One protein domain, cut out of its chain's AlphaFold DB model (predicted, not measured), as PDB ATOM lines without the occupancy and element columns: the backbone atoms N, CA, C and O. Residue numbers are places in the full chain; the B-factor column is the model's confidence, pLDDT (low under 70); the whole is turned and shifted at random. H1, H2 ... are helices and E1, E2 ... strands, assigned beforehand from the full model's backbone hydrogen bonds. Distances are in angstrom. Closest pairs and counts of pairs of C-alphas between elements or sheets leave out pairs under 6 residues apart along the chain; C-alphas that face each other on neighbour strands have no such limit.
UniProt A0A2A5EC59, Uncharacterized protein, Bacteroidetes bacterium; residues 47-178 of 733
ATOM      1  N   ALA A  47     -43.166 -10.541 -32.163       57.09
ATOM      2  CA  ALA A  47     -44.349 -10.335 -31.320       57.09
ATOM      3  C   ALA A  47     -44.016 -10.779 -29.891       57.09
ATOM      4  O   ALA A  47     -43.494 -11.882 -29.729       57.09
ATOM      5  N   VAL A  48     -44.297  -9.957 -28.873       62.28
ATOM      6  CA  VAL A  48     -43.952 -10.243 -27.466       62.28
ATOM      7  C   VAL A  48     -45.170 -10.032 -26.567       62.28
ATOM      8  O   VAL A  48     -45.553  -8.903 -26.277       62.28
ATOM      9  N   VAL A  49     -45.754 -11.128 -26.084       64.94
ATOM     10  CA  VAL A  49     -46.874 -11.123 -25.134       64.94
ATOM     11  C   VAL A  49     -46.317 -11.292 -23.722       64.94
ATOM     12  O   VAL A  49     -45.671 -12.297 -23.430       64.94
ATOM     13  N   ARG A  50     -46.553 -10.324 -22.829       64.19
ATOM     14  CA  ARG A  50     -46.146 -10.393 -21.413       64.19
ATOM     15  C   ARG A  50     -47.316 -10.926 -20.577       64.19
ATOM     16  O   ARG A  50     -48.336 -10.253 -20.471       64.19
ATOM     17  N   LEU A  51     -47.151 -12.122 -20.013       64.12
ATOM     18  CA  LEU A  51     -48.034 -12.725 -19.008       64.12
ATOM     19  C   LEU A  51     -47.528 -12.359 -17.599       64.12
ATOM     20  O   LEU A  51     -46.463 -11.758 -17.460       64.12
ATOM     21  N   GLU A  52     -48.248 -12.758 -16.548       64.94
ATOM     22  CA  GLU A  52     -47.946 -12.384 -15.153       64.94
ATOM     23  C   GLU A  52     -46.508 -12.717 -14.700       64.94
ATOM     24  O   GLU A  52     -45.856 -11.889 -14.064       64.94
ATOM     25  N   ALA A  53     -45.991 -13.900 -15.057       73.88
ATOM     26  CA  ALA A  53     -44.675 -14.386 -14.615       73.88
ATOM     27  C   ALA A  53     -43.636 -14.573 -15.742       73.88
ATOM     28  O   ALA A  53     -42.449 -14.755 -15.464       73.88
ATOM     29  N   LYS A  54     -44.059 -14.557 -17.012       78.88
ATOM     30  CA  LYS A  54     -43.222 -14.874 -18.186       78.88
ATOM     31  C   LYS A  54     -43.699 -14.130 -19.431       78.88
ATOM     32  O   LYS A  54     -44.860 -13.746 -19.516       78.88
ATOM     33  N   ALA A  55     -42.828 -13.968 -20.420       75.44
ATOM     34  CA  ALA A  55     -43.206 -13.511 -21.752       75.44
ATOM     35  C   ALA A  55     -43.163 -14.660 -22.768       75.44
ATOM     36  O   ALA A  55     -42.270 -15.508 -22.732       75.44
ATOM     37  N   ILE A  56     -44.113 -14.651 -23.700       73.75
ATOM     38  CA  ILE A  56     -44.102 -15.471 -24.910       73.75
ATOM     39  C   ILE A  56     -43.649 -14.575 -26.060       73.75
ATOM     40  O   ILE A  56     -44.213 -13.498 -26.251       73.75
ATOM     41  N   ALA A  57     -42.665 -15.012 -26.845       74.44
ATOM     42  CA  ALA A  57     -42.266 -14.313 -28.065       74.44
ATOM     43  C   ALA A  57     -42.395 -15.199 -29.307       74.44
ATOM     44  O   ALA A  57     -42.135 -16.401 -29.246       74.44
ATOM     45  N   ARG A  58     -42.747 -14.609 -30.451       75.00
ATOM     46  CA  ARG A  58     -42.705 -15.262 -31.768       75.00
ATOM     47  C   ARG A  58     -41.864 -14.438 -32.733       75.00
ATOM     48  O   ARG A  58     -42.024 -13.222 -32.796       75.00
ATOM     49  N   ILE A  59     -41.026 -15.123 -33.507       69.44
ATOM     50  CA  ILE A  59     -40.217 -14.555 -34.591       69.44
ATOM     51  C   ILE A  59     -40.618 -15.214 -35.915       69.44
ATOM     52  O   ILE A  59     -40.775 -16.438 -35.965       69.44
ATOM     53  N   ARG A  60     -40.744 -14.419 -36.986       72.19
ATOM     54  CA  ARG A  60     -40.712 -14.895 -38.384       72.19
ATOM     55  C   ARG A  60     -39.309 -14.720 -38.961       72.19
ATOM     56  O   ARG A  60     -38.714 -13.661 -38.796       72.19
ATOM     57  N   LEU A  61     -38.818 -15.735 -39.664       68.06
ATOM     58  CA  LEU A  61     -37.525 -15.754 -40.343       68.06
ATOM     59  C   LEU A  61     -37.727 -15.690 -41.861       68.06
ATOM     60  O   LEU A  61     -37.909 -16.713 -42.519       68.06
ATOM     61  N   GLU A  62     -37.702 -14.490 -42.433       63.91
ATOM     62  CA  GLU A  62     -37.869 -14.312 -43.879       63.91
ATOM     63  C   GLU A  62     -36.554 -14.535 -44.643       63.91
ATOM     64  O   GLU A  62     -35.492 -14.065 -44.243       63.91
ATOM     65  N   GLY A  63     -36.621 -15.268 -45.761       62.44
ATOM     66  CA  GLY A  63     -35.469 -15.525 -46.639       62.44
ATOM     67  C   GLY A  63     -34.414 -16.505 -46.099       62.44
ATOM     68  O   GLY A  63     -33.371 -16.671 -46.728       62.44
ATOM     69  N   ILE A  64     -34.660 -17.159 -44.960       57.31
ATOM     70  CA  ILE A  64     -33.691 -18.045 -44.295       57.31
ATOM     71  C   ILE A  64     -33.763 -19.484 -44.846       57.31
ATOM     72  O   ILE A  64     -34.837 -19.993 -45.162       57.31
ATOM     73  N   MET A  65     -32.609 -20.154 -44.977       57.75
ATOM     74  CA  MET A  65     -32.534 -21.539 -45.468       57.75
ATOM     75  C   MET A  65     -33.095 -22.560 -44.451       57.75
ATOM     76  O   MET A  65     -32.806 -22.448 -43.259       57.75
ATOM     77  N   PRO A  66     -33.819 -23.608 -44.901       54.84
ATOM     78  CA  PRO A  66     -34.659 -24.469 -44.050       54.84
ATOM     79  C   PRO A  66     -33.918 -25.510 -43.176       54.84
ATOM     80  O   PRO A  66     -34.543 -26.434 -42.658       54.84
ATOM     81  N   GLU A  67     -32.597 -25.398 -43.004       63.06
ATOM     82  CA  GLU A  67     -31.769 -26.345 -42.229       63.06
ATOM     83  C   GLU A  67     -30.870 -25.654 -41.189       63.06
ATOM     84  O   GLU A  67     -29.772 -26.115 -40.884       63.06
ATOM     85  N   ILE A  68     -31.325 -24.524 -40.646       68.56
ATOM     86  CA  ILE A  68     -30.537 -23.677 -39.742       68.56
ATOM     87  C   ILE A  68     -30.898 -23.913 -38.268       68.56
ATOM     88  O   ILE A  68     -32.024 -24.309 -37.937       68.56
ATOM     89  N   SER A  69     -29.916 -23.677 -37.392       81.81
ATOM     90  CA  SER A  69     -30.099 -23.618 -35.940       81.81
ATOM     91  C   SER A  69     -30.147 -22.169 -35.455       81.81
ATOM     92  O   SER A  69     -29.367 -21.336 -35.927       81.81
ATOM     93  N   LEU A  70     -31.032 -21.875 -34.500       86.56
ATOM     94  CA  LEU A  70     -31.048 -20.618 -33.754       86.56
ATOM     95  C   LEU A  70     -30.768 -20.867 -32.272       86.56
ATOM     96  O   LEU A  70     -31.467 -21.655 -31.637       86.56
ATOM     97  N   ASN A  71     -29.833 -20.102 -31.719       90.19
ATOM     98  CA  ASN A  71     -29.630 -19.985 -30.279       90.19
ATOM     99  C   ASN A  71     -30.184 -18.645 -29.787       90.19
ATOM    100  O   ASN A  71     -30.030 -17.624 -30.458       90.19
ATOM    101  N   ILE A  72     -30.781 -18.627 -28.598       90.06
ATOM    102  CA  ILE A  72     -31.240 -17.401 -27.932       90.06
ATOM    103  C   ILE A  72     -30.506 -17.207 -26.605       90.06
ATOM    104  O   ILE A  72     -30.497 -18.100 -25.760       90.06
ATOM    105  N   TYR A  73     -29.911 -16.031 -26.415       91.12
ATOM    106  CA  TYR A  73     -29.142 -15.674 -25.223       91.12
ATOM    107  C   TYR A  73     -29.798 -14.501 -24.493       91.12
ATOM    108  O   TYR A  73     -30.219 -13.536 -25.130       91.12
ATOM    109  N   GLU A  74     -29.859 -14.560 -23.164       93.19
ATOM    110  CA  GLU A  74     -30.200 -13.404 -22.322       93.19
ATOM    111  C   GLU A  74     -29.019 -12.421 -22.322       93.19
ATOM    112  O   GLU A  74     -27.918 -12.772 -21.897       93.19
ATOM    113  N   VAL A  75     -29.229 -11.196 -22.803       89.44
ATOM    114  CA  VAL A  75     -28.162 -10.198 -23.010       89.44
ATOM    115  C   VAL A  75     -27.521  -9.789 -21.685       89.44
ATOM    116  O   VAL A  75     -26.313  -9.570 -21.619       89.44
ATOM    117  N   GLU A  76     -28.311  -9.714 -20.614       90.06
ATOM    118  CA  GLU A  76     -27.841  -9.297 -19.294       90.06
ATOM    119  C   GLU A  76     -26.973 -10.349 -18.572       90.06
ATOM    120  O   GLU A  76     -26.245  -9.983 -17.647       90.06
ATOM    121  N   SER A  77     -27.018 -11.631 -18.968       90.75
ATOM    122  CA  SER A  77     -26.245 -12.715 -18.324       90.75
ATOM    123  C   SER A  77     -25.327 -13.508 -19.262       90.75
ATOM    124  O   SER A  77     -24.444 -14.217 -18.783       90.75
ATOM    125  N   GLY A  78     -25.529 -13.424 -20.579       90.00
ATOM    126  CA  GLY A  78     -24.873 -14.284 -21.569       90.00
ATOM    127  C   GLY A  78     -25.368 -15.737 -21.562       90.00
ATOM    128  O   GLY A  78     -24.785 -16.582 -22.241       90.00
ATOM    129  N   THR A  79     -26.420 -16.059 -20.802       92.00
ATOM    130  CA  THR A  79     -26.927 -17.434 -20.671       92.00
ATOM    131  C   THR A  79     -27.694 -17.849 -21.923       92.00
ATOM    132  O   THR A  79     -28.646 -17.175 -22.317       92.00
ATOM    133  N   LEU A  80     -27.319 -18.989 -22.514       89.94
ATOM    134  CA  LEU A  80     -28.103 -19.669 -23.547       89.94
ATOM    135  C   LEU A  80     -29.421 -20.171 -22.938       89.94
ATOM    136  O   LEU A  80     -29.409 -21.023 -22.052       89.94
ATOM    137  N   ILE A  81     -30.546 -19.654 -23.426       89.62
ATOM    138  CA  ILE A  81     -31.893 -20.003 -22.958       89.62
ATOM    139  C   ILE A  81     -32.443 -21.217 -23.721       89.62
ATOM    140  O   ILE A  81     -33.063 -22.088 -23.112       89.62
ATOM    141  N   SER A  82     -32.186 -21.316 -25.030       85.00
ATOM    142  CA  SER A  82     -32.484 -22.512 -25.831       85.00
ATOM    143  C   SER A  82     -31.752 -22.543 -27.182       85.00
ATOM    144  O   SER A  82     -31.295 -21.518 -27.690       85.00
ATOM    145  N   ASP A  83     -31.669 -23.754 -27.745       86.50
ATOM    146  CA  ASP A  83     -31.191 -24.109 -29.089       86.50
ATOM    147  C   ASP A  83     -32.374 -24.731 -29.854       86.50
ATOM    148  O   ASP A  83     -32.979 -25.703 -29.389       86.50
ATOM    149  N   TYR A  84     -32.723 -24.156 -31.004       82.56
ATOM    150  CA  TYR A  84     -33.751 -24.651 -31.921       82.56
ATOM    151  C   TYR A  84     -33.105 -25.067 -33.239       82.56
ATOM    152  O   TYR A  84     -32.363 -24.287 -33.830       82.56
ATOM    153  N   ARG A  85     -33.448 -26.247 -33.771       82.12
ATOM    154  CA  ARG A  85     -32.831 -26.805 -34.990       82.12
ATOM    155  C   ARG A  85     -33.876 -27.138 -36.054       82.12
ATOM    156  O   ARG A  85     -34.952 -27.620 -35.713       82.12
ATOM    157  N   ARG A  86     -33.524 -26.965 -37.338       67.69
ATOM    158  CA  ARG A  86     -34.378 -27.273 -38.514       67.69
ATOM    159  C   ARG A  86     -35.696 -26.489 -38.539       67.69
ATOM    160  O   ARG A  86     -36.777 -27.033 -38.759       67.69
ATOM    161  N   ILE A  87     -35.587 -25.185 -38.310       66.88
ATOM    162  CA  ILE A  87     -36.714 -24.252 -38.362       66.88
ATOM    163  C   ILE A  87     -37.142 -24.036 -39.820       66.88
ATOM    164  O   ILE A  87     -36.299 -23.798 -40.682       66.88
ATOM    165  N   LYS A  88     -38.454 -24.084 -40.091       58.75
ATOM    166  CA  LYS A  88     -39.007 -23.863 -41.442       58.75
ATOM    167  C   LYS A  88     -39.307 -22.398 -41.771       58.75
ATOM    168  O   LYS A  88     -39.086 -21.996 -42.904       58.75
ATOM    169  N   GLU A  89     -39.843 -21.629 -40.817       65.56
ATOM    170  CA  GLU A  89     -40.254 -20.225 -41.042       65.56
ATOM    171  C   GLU A  89     -40.448 -19.417 -39.739       65.56
ATOM    172  O   GLU A  89     -40.185 -18.217 -39.714       65.56
ATOM    173  N   TYR A  90     -40.879 -20.053 -38.641       68.88
ATOM    174  CA  TYR A  90     -41.155 -19.382 -37.361       68.88
ATOM    175  C   TYR A  90     -40.488 -20.077 -36.177       68.88
ATOM    176  O   TYR A  90     -40.354 -21.300 -36.174       68.88
ATOM    177  N   VAL A  91     -40.179 -19.301 -35.135       70.94
ATOM    178  CA  VAL A  91     -39.820 -19.815 -33.803       70.94
ATOM    179  C   VAL A  91     -40.730 -19.201 -32.747       70.94
ATOM    180  O   VAL A  91     -41.027 -18.005 -32.794       70.94
ATOM    181  N   LEU A  92     -41.165 -20.033 -31.802       74.75
ATOM    182  CA  LEU A  92     -41.940 -19.658 -30.625       74.75
ATOM    183  C   LEU A  92     -41.090 -19.882 -29.369       74.75
ATOM    184  O   LEU A  92     -40.609 -20.990 -29.133       74.75
ATOM    185  N   PHE A  93     -40.950 -18.840 -28.557       78.94
ATOM    186  CA  PHE A  93     -40.229 -18.817 -27.288       78.94
ATOM    187  C   PHE A  93     -41.266 -18.725 -26.153       78.94
ATOM    188  O   PHE A  93     -41.722 -17.623 -25.846       78.94
ATOM    189  N   PRO A  94     -41.711 -19.849 -25.554       72.88
ATOM    190  CA  PRO A  94     -42.913 -19.890 -24.709       72.88
ATOM    191  C   PRO A  94     -42.698 -19.460 -23.245       72.88
ATOM    192  O   PRO A  94     -43.643 -19.472 -22.455       72.88
ATOM    193  N   SER A  95     -41.462 -19.142 -22.842       81.50
ATOM    194  CA  SER A  95     -41.126 -18.830 -21.447       81.50
ATOM    195  C   SER A  95     -39.850 -17.989 -21.311       81.50
ATOM    196  O   SER A  95     -38.866 -18.421 -20.711       81.50
ATOM    197  N   LEU A  96     -39.861 -16.776 -21.863       82.62
ATOM    198  CA  LEU A  96     -38.841 -15.762 -21.581       82.62
ATOM    199  C   LEU A  96     -39.104 -15.103 -20.219       82.62
ATOM    200  O   LEU A  96     -40.256 -14.940 -19.811       82.62
ATOM    201  N   SER A  97     -38.056 -14.678 -19.516       89.81
ATOM    202  CA  SER A  97     -38.205 -13.894 -18.285       89.81
ATOM    203  C   SER A  97     -38.693 -12.479 -18.603       89.81
ATOM    204  O   SER A  97     -38.367 -11.904 -19.644       89.81
ATOM    205  N   LEU A  98     -39.479 -11.897 -17.698       83.31
ATOM    206  CA  LEU A  98     -39.904 -10.500 -17.797       83.31
ATOM    207  C   LEU A  98     -38.739  -9.545 -17.501       83.31
ATOM    208  O   LEU A  98     -37.867  -9.841 -16.688       83.31
ATOM    209  N   ASN A  99     -38.783  -8.358 -18.105       83.25
ATOM    210  CA  ASN A  99     -37.829  -7.270 -17.887       83.25
ATOM    211  C   ASN A  99     -36.369  -7.619 -18.239       83.25
ATOM    212  O   ASN A  99     -35.442  -7.353 -17.469       83.25
ATOM    213  N   ARG A 100     -36.195  -8.198 -19.431       89.12
ATOM    214  CA  ARG A 100     -34.926  -8.639 -20.023       89.12
ATOM    215  C   ARG A 100     -34.817  -8.285 -21.500       89.12
ATOM    216  O   ARG A 100     -35.802  -7.902 -22.140       89.12
ATOM    217  N   THR A 101     -33.622  -8.475 -22.040       85.94
ATOM    218  CA  THR A 101     -33.328  -8.373 -23.467       85.94
ATOM    219  C   THR A 101     -32.709  -9.687 -23.932       85.94
ATOM    220  O   THR A 101     -31.875 -10.268 -23.240       85.94
ATOM    221  N   TYR A 102     -33.103 -10.173 -25.103       88.38
ATOM    222  CA  TYR A 102     -32.603 -11.420 -25.672       88.38
ATOM    223  C   TYR A 102     -32.066 -11.198 -27.077       88.38
ATOM    224  O   TYR A 102     -32.708 -10.544 -27.900       88.38
ATOM    225  N   HIS A 103     -30.911 -11.787 -27.364       91.00
ATOM    226  CA  HIS A 103     -30.307 -11.809 -28.691       91.00
ATOM    227  C   HIS A 103     -30.440 -13.198 -29.297       91.00
ATOM    228  O   HIS A 103     -30.078 -14.196 -28.674       91.00
ATOM    229  N   VAL A 104     -30.971 -13.254 -30.518       86.56
ATOM    230  CA  VAL A 104     -31.187 -14.497 -31.257       86.56
ATOM    231  C   VAL A 104     -30.165 -14.589 -32.380       86.56
ATOM    232  O   VAL A 104     -30.159 -13.761 -33.293       86.56
ATOM    233  N   TYR A 105     -29.307 -15.602 -32.303       87.31
ATOM    234  CA  TYR A 105     -28.213 -15.840 -33.235       87.31
ATOM    235  C   TYR A 105     -28.510 -17.032 -34.139       87.31
ATOM    236  O   TYR A 105     -28.834 -18.127 -33.680       87.31
ATOM    237  N   GLN A 106     -28.347 -16.807 -35.435       85.81
ATOM    238  CA  GLN A 106     -28.311 -17.810 -36.485       85.81
ATOM    239  C   GLN A 106     -26.928 -18.449 -36.556       85.81
ATOM    240  O   GLN A 106     -25.932 -17.747 -36.713       85.81
ATOM    241  N   PHE A 107     -26.890 -19.780 -36.495       84.06
ATOM    242  CA  PHE A 107     -25.681 -20.574 -36.695       84.06
ATOM    243  C   PHE A 107     -25.652 -21.103 -38.130       84.06
ATOM    244  O   PHE A 107     -26.567 -21.811 -38.562       84.06
ATOM    245  N   LEU A 108     -24.601 -20.754 -38.873       80.00
ATOM    246  CA  LEU A 108     -24.377 -21.215 -40.243       80.00
ATOM    247  C   LEU A 108     -23.496 -22.477 -40.277       80.00
ATOM    248  O   LEU A 108     -22.799 -22.805 -39.318       80.00
ATOM    249  N   GLN A 109     -23.515 -23.201 -41.403       79.25
ATOM    250  CA  GLN A 109     -22.783 -24.472 -41.560       79.25
ATOM    251  C   GLN A 109     -21.248 -24.328 -41.503       79.25
ATOM    252  O   GLN A 109     -20.555 -25.326 -41.322       79.25
ATOM    253  N   ASP A 110     -20.711 -23.112 -41.640       81.12
ATOM    254  CA  ASP A 110     -19.285 -22.805 -41.464       81.12
ATOM    255  C   ASP A 110     -18.890 -22.531 -39.997       81.12
ATOM    256  O   ASP A 110     -17.717 -22.294 -39.710       81.12
ATOM    257  N   GLY A 111     -19.854 -22.584 -39.068       82.62
ATOM    258  CA  GLY A 111     -19.659 -22.294 -37.649       82.62
ATOM    259  C   GLY A 111     -19.714 -20.807 -37.291       82.62
ATOM    260  O   GLY A 111     -19.350 -20.456 -36.172       82.62
ATOM    261  N   SER A 112     -20.136 -19.928 -38.208       83.38
ATOM    262  CA  SER A 112     -20.336 -18.507 -37.909       83.38
ATOM    263  C   SER A 112     -21.694 -18.218 -37.255       83.38
ATOM    264  O   SER A 112     -22.705 -18.864 -37.546       83.38
ATOM    265  N   GLU A 113     -21.699 -17.218 -36.369       85.31
ATOM    266  CA  GLU A 113     -22.872 -16.741 -35.630       85.31
ATOM    267  C   GLU A 113     -23.307 -15.364 -36.146       85.31
ATOM    268  O   GLU A 113     -22.494 -14.444 -36.257       85.31
ATOM    269  N   HIS A 114     -24.598 -15.208 -36.438       81.38
ATOM    270  CA  HIS A 114     -25.185 -13.979 -36.974       81.38
ATOM    271  C   HIS A 114     -26.391 -13.540 -36.137       81.38
ATOM    272  O   HIS A 114     -27.372 -14.271 -36.040       81.38
ATOM    273  N   LEU A 115     -26.354 -12.338 -35.553       83.00
ATOM    274  CA  LEU A 115     -27.501 -11.764 -34.840       83.00
ATOM    275  C   LEU A 115     -28.642 -11.481 -35.834       83.00
ATOM    276  O   LEU A 115     -28.488 -10.638 -36.716       83.00
ATOM    277  N   VAL A 116     -29.778 -12.172 -35.686       78.31
ATOM    278  CA  VAL A 116     -30.954 -12.038 -36.575       78.31
ATOM    279  C   VAL A 116     -32.155 -11.358 -35.913       78.31
ATOM    280  O   VAL A 116     -33.049 -10.882 -36.612       78.31
ATOM    281  N   ALA A 117     -32.193 -11.282 -34.580       78.50
ATOM    282  CA  ALA A 117     -33.239 -10.563 -33.854       78.50
ATOM    283  C   ALA A 117     -32.807 -10.133 -32.443       78.50
ATOM    284  O   ALA A 117     -32.057 -10.836 -31.764       78.50
ATOM    285  N   GLU A 118     -33.378  -9.019 -31.980       82.38
ATOM    286  CA  GLU A 118     -33.420  -8.622 -30.571       82.38
ATOM    287  C   GLU A 118     -34.875  -8.691 -30.074       82.38
ATOM    288  O   GLU A 118     -35.786  -8.152 -30.707       82.38
ATOM    289  N   ILE A 119     -35.104  -9.374 -28.949       79.19
ATOM    290  CA  ILE A 119     -36.404  -9.460 -28.271       79.19
ATOM    291  C   ILE A 119     -36.283  -8.713 -26.943       79.19
ATOM    292  O   ILE A 119     -35.443  -9.070 -26.122       79.19
ATOM    293  N   SER A 120     -37.137  -7.723 -26.682       81.50
ATOM    294  CA  SER A 120     -37.168  -7.047 -25.380       81.50
ATOM    295  C   SER A 120     -38.467  -7.336 -24.631       81.50
ATOM    296  O   SER A 120     -39.556  -7.032 -25.117       81.50
ATOM    297  N   THR A 121     -38.338  -7.910 -23.432       79.00
ATOM    298  CA  THR A 121     -39.429  -8.154 -22.470       79.00
ATOM    299  C   THR A 121     -39.467  -7.092 -21.362       79.00
ATOM    300  O   THR A 121     -40.261  -7.199 -20.416       79.00
ATOM    301  N   LEU A 122     -38.613  -6.062 -21.477       75.56
ATOM    302  CA  LEU A 122     -38.702  -4.799 -20.742       75.56
ATOM    303  C   LEU A 122     -40.105  -4.198 -20.851       75.56
ATOM    304  O   LEU A 122     -40.883  -4.530 -21.744       75.56
ATOM    305  N   ASN A 123     -40.425  -3.322 -19.902       59.12
ATOM    306  CA  ASN A 123     -41.735  -2.699 -19.777       59.12
ATOM    307  C   ASN A 123     -41.989  -1.720 -20.940       59.12
ATOM    308  O   ASN A 123     -41.811  -0.507 -20.799       59.12
ATOM    309  N   GLN A 124     -42.381  -2.269 -22.095       54.91
ATOM    310  CA  GLN A 124     -43.074  -1.535 -23.150       54.91
ATOM    311  C   GLN A 124     -44.264  -0.834 -22.501       54.91
ATOM    312  O   GLN A 124     -44.879  -1.381 -21.581       54.91
ATOM    313  N   LYS A 125     -44.468   0.435 -22.854       40.78
ATOM    314  CA  LYS A 125     -45.207   1.332 -21.975       40.78
ATOM    315  C   LYS A 125     -46.680   0.959 -21.873       40.78
ATOM    316  O   LYS A 125     -47.359   0.813 -22.878       40.78
ATOM    317  N   ASP A 126     -47.096   0.948 -20.613       37.31
ATOM    318  CA  ASP A 126     -48.458   0.996 -20.117       37.31
ATOM    319  C   ASP A 126     -49.275  -0.310 -20.305       37.31
ATOM    320  O   ASP A 126     -49.626  -0.750 -21.397       37.31
ATOM    321  N   GLU A 127     -49.532  -0.909 -19.134       36.53
ATOM    322  CA  GLU A 127     -50.286  -2.131 -18.812       36.53
ATOM    323  C   GLU A 127     -49.681  -3.512 -19.151       36.53
ATOM    324  O   GLU A 127     -49.380  -3.875 -20.288       36.53
ATOM    325  N   ASN A 128     -49.568  -4.346 -18.106       40.16
ATOM    326  CA  ASN A 128     -49.451  -5.798 -18.248       40.16
ATOM    327  C   ASN A 128     -50.819  -6.343 -18.680       40.16
ATOM    328  O   ASN A 128     -51.815  -6.039 -18.022       40.16
ATOM    329  N   ILE A 129     -50.874  -7.209 -19.694       41.22
ATOM    330  CA  ILE A 129     -52.131  -7.870 -20.065       41.22
ATOM    331  C   ILE A 129     -52.485  -8.887 -18.970       41.22
ATOM    332  O   ILE A 129     -51.922  -9.983 -18.914       41.22
ATOM    333  N   ARG A 130     -53.424  -8.521 -18.090       43.12
ATOM    334  CA  ARG A 130     -54.073  -9.447 -17.154       43.12
ATOM    335  C   ARG A 130     -55.065 -10.321 -17.926       43.12
ATOM    336  O   ARG A 130     -56.255 -10.035 -17.962       43.12
ATOM    337  N   VAL A 131     -54.540 -11.357 -18.574       50.22
ATOM    338  CA  VAL A 131     -55.343 -12.471 -19.101       50.22
ATOM    339  C   VAL A 131     -55.938 -13.286 -17.949       50.22
ATOM    340  O   VAL A 131     -55.360 -13.322 -16.859       50.22
ATOM    341  N   SER A 132     -57.056 -13.967 -18.185       56.47
ATOM    342  CA  SER A 132     -57.603 -14.943 -17.242       56.47
ATOM    343  C   SER A 132     -56.673 -16.149 -17.058       56.47
ATOM    344  O   SER A 132     -55.782 -16.429 -17.872       56.47
ATOM    345  N   SER A 133     -56.919 -16.917 -15.995       63.03
ATOM    346  CA  SER A 133     -56.344 -18.251 -15.796       63.03
ATOM    347  C   SER A 133     -56.619 -19.180 -16.985       63.03
ATOM    348  O   SER A 133     -55.773 -19.993 -17.353       63.03
ATOM    349  N   GLU A 134     -57.782 -19.034 -17.609       70.06
ATOM    350  CA  GLU A 134     -58.301 -19.835 -18.704       70.06
ATOM    351  C   GLU A 134     -57.565 -19.521 -20.017       70.06
ATOM    352  O   GLU A 134     -57.083 -20.445 -20.682       70.06
ATOM    353  N   LEU A 135     -57.389 -18.238 -20.362       70.44
ATOM    354  CA  LEU A 135     -56.602 -17.802 -21.522       70.44
ATOM    355  C   LEU A 135     -55.111 -18.087 -21.324       70.44
ATOM    356  O   LEU A 135     -54.465 -18.569 -22.255       70.44
ATOM    357  N   ALA A 136     -54.567 -17.897 -20.117       66.62
ATOM    358  CA  ALA A 136     -53.201 -18.312 -19.797       66.62
ATOM    359  C   ALA A 136     -53.008 -19.829 -19.989       66.62
ATOM    360  O   ALA A 136     -52.076 -20.250 -20.678       66.62
ATOM    361  N   ALA A 137     -53.914 -20.650 -19.449       72.88
ATOM    362  CA  ALA A 137     -53.865 -22.102 -19.587       72.88
ATOM    363  C   ALA A 137     -54.063 -22.561 -21.038       72.88
ATOM    364  O   ALA A 137     -53.469 -23.551 -21.448       72.88
ATOM    365  N   SER A 138     -54.871 -21.864 -21.836       75.81
ATOM    366  CA  SER A 138     -55.142 -22.255 -23.227       75.81
ATOM    367  C   SER A 138     -54.054 -21.789 -24.194       75.81
ATOM    368  O   SER A 138     -53.701 -22.530 -25.110       75.81
ATOM    369  N   LEU A 139     -53.413 -20.645 -23.930       70.12
ATOM    370  CA  LEU A 139     -52.128 -20.293 -24.542       70.12
ATOM    371  C   LEU A 139     -51.053 -21.333 -24.199       70.12
ATOM    372  O   LEU A 139     -50.301 -21.746 -25.079       70.12
ATOM    373  N   GLU A 140     -51.001 -21.808 -22.953       73.75
ATOM    374  CA  GLU A 140     -50.043 -22.834 -22.536       73.75
ATOM    375  C   GLU A 140     -50.310 -24.195 -23.204       73.75
ATOM    376  O   GLU A 140     -49.382 -24.753 -23.793       73.75
ATOM    377  N   LYS A 141     -51.565 -24.678 -23.239       78.69
ATOM    378  CA  LYS A 141     -51.983 -25.848 -24.043       78.69
ATOM    379  C   LYS A 141     -51.567 -25.688 -25.509       78.69
ATOM    380  O   LYS A 141     -50.986 -26.605 -26.080       78.69
ATOM    381  N   TRP A 142     -51.815 -24.519 -26.110       82.38
ATOM    382  CA  TRP A 142     -51.421 -24.231 -27.490       82.38
ATOM    383  C   TRP A 142     -49.905 -24.359 -27.696       82.38
ATOM    384  O   TRP A 142     -49.474 -24.978 -28.671       82.38
ATOM    385  N   THR A 143     -49.086 -23.854 -26.763       64.50
ATOM    386  CA  THR A 143     -47.617 -23.989 -26.841       64.50
ATOM    387  C   THR A 143     -47.106 -25.431 -26.725       64.50
ATOM    388  O   THR A 143     -45.965 -25.683 -27.102       64.50
ATOM    389  N   GLN A 144     -47.929 -26.371 -26.243       76.19
ATOM    390  CA  GLN A 144     -47.585 -27.791 -26.090       76.19
ATOM    391  C   GLN A 144     -47.925 -28.647 -27.326       76.19
ATOM    392  O   GLN A 144     -47.554 -29.819 -27.369       76.19
ATOM    393  N   ILE A 145     -48.604 -28.092 -28.337       75.75
ATOM    394  CA  ILE A 145     -48.900 -28.795 -29.597       75.75
ATOM    395  C   ILE A 145     -47.625 -28.885 -30.450       75.75
ATOM    396  O   ILE A 145     -46.900 -27.897 -30.592       75.75
ATOM    397  N   GLU A 146     -47.358 -30.048 -31.053       73.31
ATOM    398  CA  GLU A 146     -46.195 -30.232 -31.931       73.31
ATOM    399  C   GLU A 146     -46.211 -29.240 -33.104       73.31
ATOM    400  O   GLU A 146     -47.220 -29.067 -33.785       73.31
ATOM    401  N   THR A 147     -45.071 -28.602 -33.388       62.50
ATOM    402  CA  THR A 147     -44.956 -27.476 -34.344       62.50
ATOM    403  C   THR A 147     -45.347 -27.833 -35.789       62.50
ATOM    404  O   THR A 147     -45.541 -26.947 -36.618       62.50
ATOM    405  N   THR A 148     -45.459 -29.121 -36.122       59.56
ATOM    406  CA  THR A 148     -45.969 -29.617 -37.411       59.56
ATOM    407  C   THR A 148     -47.492 -29.620 -37.530       59.56
ATOM    408  O   THR A 148     -47.986 -29.584 -38.653       59.56
ATOM    409  N   GLU A 149     -48.217 -29.648 -36.410       66.00
ATOM    410  CA  GLU A 149     -49.688 -29.666 -36.355       66.00
ATOM    411  C   GLU A 149     -50.272 -28.439 -35.633       66.00
ATOM    412  O   GLU A 149     -51.464 -28.167 -35.748       66.00
ATOM    413  N   GLN A 150     -49.437 -27.670 -34.925       64.62
ATOM    414  CA  GLN A 150     -49.800 -26.456 -34.198       64.62
ATOM    415  C   GLN A 150     -50.474 -25.420 -35.127       64.62
ATOM    416  O   GLN A 150     -49.794 -24.813 -35.963       64.62
ATOM    417  N   PRO A 151     -51.792 -25.160 -34.985       67.19
ATOM    418  CA  PRO A 151     -52.468 -24.103 -35.738       67.19
ATOM    419  C   PRO A 151     -51.966 -22.724 -35.285       67.19
ATOM    420  O   PRO A 151     -51.273 -22.604 -34.271       67.19
ATOM    421  N   ARG A 152     -52.329 -21.640 -35.987       61.34
ATOM    422  CA  ARG A 152     -52.001 -20.289 -35.493       61.34
ATOM    423  C   ARG A 152     -52.683 -20.094 -34.135       61.34
ATOM    424  O   ARG A 152     -53.839 -20.478 -33.988       61.34
ATOM    425  N   ALA A 153     -52.014 -19.443 -33.178       57.97
ATOM    426  CA  ALA A 153     -52.607 -19.118 -31.871       57.97
ATOM    427  C   ALA A 153     -53.987 -18.452 -32.019       57.97
ATOM    428  O   ALA A 153     -54.922 -18.808 -31.319       57.97
ATOM    429  N   LEU A 154     -54.111 -17.564 -33.012       56.78
ATOM    430  CA  LEU A 154     -55.345 -16.916 -33.459       56.78
ATOM    431  C   LEU A 154     -56.497 -17.911 -33.726       56.78
ATOM    432  O   LEU A 154     -57.600 -17.724 -33.224       56.78
ATOM    433  N   ASP A 155     -56.230 -18.978 -34.487       65.44
ATOM    434  CA  ASP A 155     -57.232 -19.980 -34.875       65.44
ATOM    435  C   ASP A 155     -57.555 -20.923 -33.710       65.44
ATOM    436  O   ASP A 155     -58.710 -21.288 -33.515       65.44
ATOM    437  N   TYR A 156     -56.538 -21.291 -32.921       77.94
ATOM    438  CA  TYR A 156     -56.703 -22.126 -31.730       77.94
ATOM    439  C   TYR A 156     -57.567 -21.431 -30.682       77.94
ATOM    440  O   TYR A 156     -58.557 -21.988 -30.223       77.94
ATOM    441  N   ILE A 157     -57.221 -20.185 -30.351       74.31
ATOM    442  CA  ILE A 157     -57.943 -19.353 -29.389       74.31
ATOM    443  C   ILE A 157     -59.366 -19.106 -29.882       74.31
ATOM    444  O   ILE A 157     -60.289 -19.242 -29.094       74.31
ATOM    445  N   ALA A 158     -59.588 -18.841 -31.174       66.50
ATOM    446  CA  ALA A 158     -60.943 -18.728 -31.717       66.50
ATOM    447  C   ALA A 158     -61.781 -20.011 -31.510       66.50
ATOM    448  O   ALA A 158     -62.967 -19.914 -31.188       66.50
ATOM    449  N   GLN A 159     -61.170 -21.193 -31.657       78.31
ATOM    450  CA  GLN A 159     -61.819 -22.503 -31.504       78.31
ATOM    451  C   GLN A 159     -61.934 -22.993 -30.048       78.31
ATOM    452  O   GLN A 159     -62.743 -23.886 -29.781       78.31
ATOM    453  N   ASP A 160     -61.169 -22.437 -29.102       79.31
ATOM    454  CA  ASP A 160     -61.219 -22.859 -27.699       79.31
ATOM    455  C   ASP A 160     -62.480 -22.319 -27.003       79.31
ATOM    456  O   ASP A 160     -62.571 -21.169 -26.571       79.31
ATOM    457  N   ASN A 161     -63.476 -23.197 -26.882       78.56
ATOM    458  CA  ASN A 161     -64.749 -22.915 -26.224       78.56
ATOM    459  C   ASN A 161     -64.668 -22.879 -24.687       78.56
ATOM    460  O   ASN A 161     -65.690 -22.630 -24.052       78.56
ATOM    461  N   SER A 162     -63.496 -23.121 -24.082       76.62
ATOM    462  CA  SER A 162     -63.259 -22.842 -22.657       76.62
ATOM    463  C   SER A 162     -62.873 -21.384 -22.381       76.62
ATOM    464  O   SER A 162     -62.825 -20.985 -21.222       76.62
ATOM    465  N   LEU A 163     -62.650 -20.583 -23.429       60.06
ATOM    466  CA  LEU A 163     -62.397 -19.148 -23.332       60.06
ATOM    467  C   LEU A 163     -63.674 -18.340 -23.559       60.06
ATOM    468  O   LEU A 163     -64.479 -18.658 -24.439       60.06
ATOM    469  N   ASP A 164     -63.834 -17.240 -22.829       61.69
ATOM    470  CA  ASP A 164     -64.905 -16.288 -23.109       61.69
ATOM    471  C   ASP A 164     -64.752 -15.664 -24.515       61.69
ATOM    472  O   ASP A 164     -63.658 -15.579 -25.077       61.69
ATOM    473  N   TYR A 165     -65.862 -15.267 -25.135       47.47
ATOM    474  CA  TYR A 165     -65.852 -14.663 -26.468       47.47
ATOM    475  C   TYR A 165     -65.267 -13.241 -26.472       47.47
ATOM    476  O   TYR A 165     -64.550 -12.884 -27.408       47.47
ATOM    477  N   VAL A 166     -65.516 -12.444 -25.428       44.03
ATOM    478  CA  VAL A 166     -64.941 -11.100 -25.278       44.03
ATOM    479  C   VAL A 166     -63.457 -11.197 -24.946       44.03
ATOM    480  O   VAL A 166     -62.671 -10.469 -25.541       44.03
ATOM    481  N   GLU A 167     -63.035 -12.137 -24.095       51.38
ATOM    482  CA  GLU A 167     -61.604 -12.371 -23.848       51.38
ATOM    483  C   GLU A 167     -60.860 -12.825 -25.116       51.38
ATOM    484  O   GLU A 167     -59.780 -12.308 -25.420       51.38
ATOM    485  N   ARG A 168     -61.460 -13.723 -25.915       58.72
ATOM    486  CA  ARG A 168     -60.937 -14.078 -27.244       58.72
ATOM    487  C   ARG A 168     -60.795 -12.833 -28.121       58.72
ATOM    488  O   ARG A 168     -59.708 -12.593 -28.642       58.72
ATOM    489  N   LEU A 169     -61.839 -12.010 -28.247       45.16
ATOM    490  CA  LEU A 169     -61.782 -10.757 -29.012       45.16
ATOM    491  C   LEU A 169     -60.737  -9.766 -28.479       45.16
ATOM    492  O   LEU A 169     -60.048  -9.145 -29.281       45.16
ATOM    493  N   PHE A 170     -60.576  -9.633 -27.163       49.03
ATOM    494  CA  PHE A 170     -59.625  -8.701 -26.557       49.03
ATOM    495  C   PHE A 170     -58.175  -9.143 -26.778       49.03
ATOM    496  O   PHE A 170     -57.329  -8.321 -27.128       49.03
ATOM    497  N   TYR A 171     -57.885 -10.446 -26.671       59.16
ATOM    498  CA  TYR A 171     -56.581 -10.992 -27.057       59.16
ATOM    499  C   TYR A 171     -56.300 -10.776 -28.550       59.16
ATOM    500  O   TYR A 171     -55.206 -10.348 -28.910       59.16
ATOM    501  N   LEU A 172     -57.286 -11.032 -29.421       54.00
ATOM    502  CA  LEU A 172     -57.162 -10.808 -30.865       54.00
ATOM    503  C   LEU A 172     -56.875  -9.330 -31.177       54.00
ATOM    504  O   LEU A 172     -55.905  -9.036 -31.871       54.00
ATOM    505  N   GLN A 173     -57.668  -8.415 -30.619       42.81
ATOM    506  CA  GLN A 173     -57.518  -6.969 -30.781       42.81
ATOM    507  C   GLN A 173     -56.145  -6.498 -30.283       42.81
ATOM    508  O   GLN A 173     -55.380  -5.912 -31.044       42.81
ATOM    509  N   ARG A 174     -55.754  -6.855 -29.052       51.72
ATOM    510  CA  ARG A 174     -54.468  -6.435 -28.477       51.72
ATOM    511  C   ARG A 174     -53.257  -7.057 -29.185       51.72
ATOM    512  O   ARG A 174     -52.196  -6.443 -29.179       51.72
ATOM    513  N   PHE A 175     -53.406  -8.222 -29.827       50.22
ATOM    514  CA  PHE A 175     -52.389  -8.827 -30.699       50.22
ATOM    515  C   PHE A 175     -52.250  -8.099 -32.050       50.22
ATOM    516  O   PHE A 175     -51.155  -8.063 -32.611       50.22
ATOM    517  N   TYR A 176     -53.325  -7.492 -32.568       47.53
ATOM    518  CA  TYR A 176     -53.248  -6.569 -33.710       47.53
ATOM    519  C   TYR A 176     -52.664  -5.201 -33.310       47.53
ATOM    520  O   TYR A 176     -51.869  -4.641 -34.064       47.53
ATOM    521  N   ASP A 177     -52.997  -4.697 -32.118       38.66
ATOM    522  CA  ASP A 177     -52.583  -3.368 -31.639       38.66
ATOM    523  C   ASP A 177     -51.161  -3.314 -31.049       38.66
ATOM    524  O   ASP A 177     -50.651  -2.225 -30.779       38.66
ATOM    525  N   SER A 178     -50.497  -4.452 -30.806       41.91
ATOM    526  CA  SER A 178     -49.174  -4.507 -30.157       41.91
ATOM    527  C   SER A 178     -48.010  -4.167 -31.104       41.91
ATOM    528  O   SER A 178     -47.099  -4.976 -31.288       41.91
TER     529      SER A 178
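This is residues 47 to 178 of the 733 residues of an uncharacterized protein of Bacteroidetes bacterium (UniProt A0A2A5EC59). Two antiparallel sheets lie face to face as a sandwich, the four strands E4, E3, E6 and E7 on one side and the three strands E1, E2 and E5 on the other, and beyond the smaller sheet comes a cluster of three helices, H1, H2 and H3. The smaller sheet is the middle part; H1 and H3 only graze it, while the tip of the E6 and E7 hairpin and the helices lie at opposite ends of the long axis. The printed part has 132 residues with seven named strands, E1 to E7, followed by H1 to H3; the sheets have the orders E4 - E3 - E6 - E7 and E1 - E2 - E5. The class is mixed, helices and strands. The whole is compact, with a radius of gyration of the C-alphas of 15.6 A, yet elongated in outline, with spans of 50 by 32 by 22 A.

In the larger sheet, E4 is residues 80 to 85, E3 residues 69 to 74, 17.0 A from first to last C-alpha, E6 residues 101 to 107, 19.6 A, and E7 residues 113 to 120, 20.1 A. E7 bends by 57 degrees at residue 116. In the smaller sheet, E1 is residues 47 to 50, with C-alpha 47 at (-44.349, -10.335, -31.320), E2 residues 55 to 60, 16.9 A, and E5 residues 90 to 96, 16.4 A. H1 is residues 133 to 143, 15.2 A long, with C-alpha 133 at (-56.344, -18.251, -15.796). H2 is residues 153 to 159, and H3 residues 165 to 177, 18.2 A long, with C-alpha 177 at (-52.583, -3.368, -31.639).

The larger sheet is strongly twisted, with C-alphas up to 5.3 A off its best plane; E4 and E7 are its edge strands. E3 and E6 are antiparallel, with N 73 and O 103 2.9 A apart, within hydrogen-bond range. E3 and E4 form a hairpin, with N 70 and O 84 at 2.8 A, and E6 and E7 another, with N 102 and O 119 at 2.8 A. The two sheets form a sandwich, two sheets face to face: the parts that face each other are 10.7 A centre to centre and their best planes 16 degrees apart. In the smaller sheet, E1 and E2 are a hairpin, with N 49 and O 56 at 2.8 A, and E2 and E5 are antiparallel, with N 57 and O 93 at 3.0 A. H1 grazes this sheet with residues 139 to 143; the closest C-alphas of E5 and H1 are those of Pro 94 and Thr 143, 6.6 A apart. H3 grazes it with residues 171 to 176. H1 touches H2, closest at the C-alphas of Trp 142 and Ala 153, 6.8 A, at a steep tilt of 61 degrees, opposite ways. H2 and H3, a helical hairpin at a shallow tilt of 19 degrees, only just touch, with 3 pairs of C-alphas within 8 A, the closest those of Ile 157 and Arg 168, 6.4 A; H3 does so with residues 168 to 172 alone. H1 and H3 are close but not clearly touching, with the C-alphas of Leu 135 and Glu 167 closest at 7.7 A. In H1, H2 and H3 every O i to N i+4 pair is within hydrogen-bond range.

The two C-alphas farthest apart, those of Asp 110 and Val 166, are 49.8 A apart, while those of Ala 47 and Ser 178, first and last printed, are 7.7 A apart. The printed part has no cut. The link from E7 to H1, residues 121 to 132, is long. The mean pLDDT of the printed part is 70.4; 59 residues are under 70, among them residues 123 to 133 and 163 to 178, and H3 has a mean of 49.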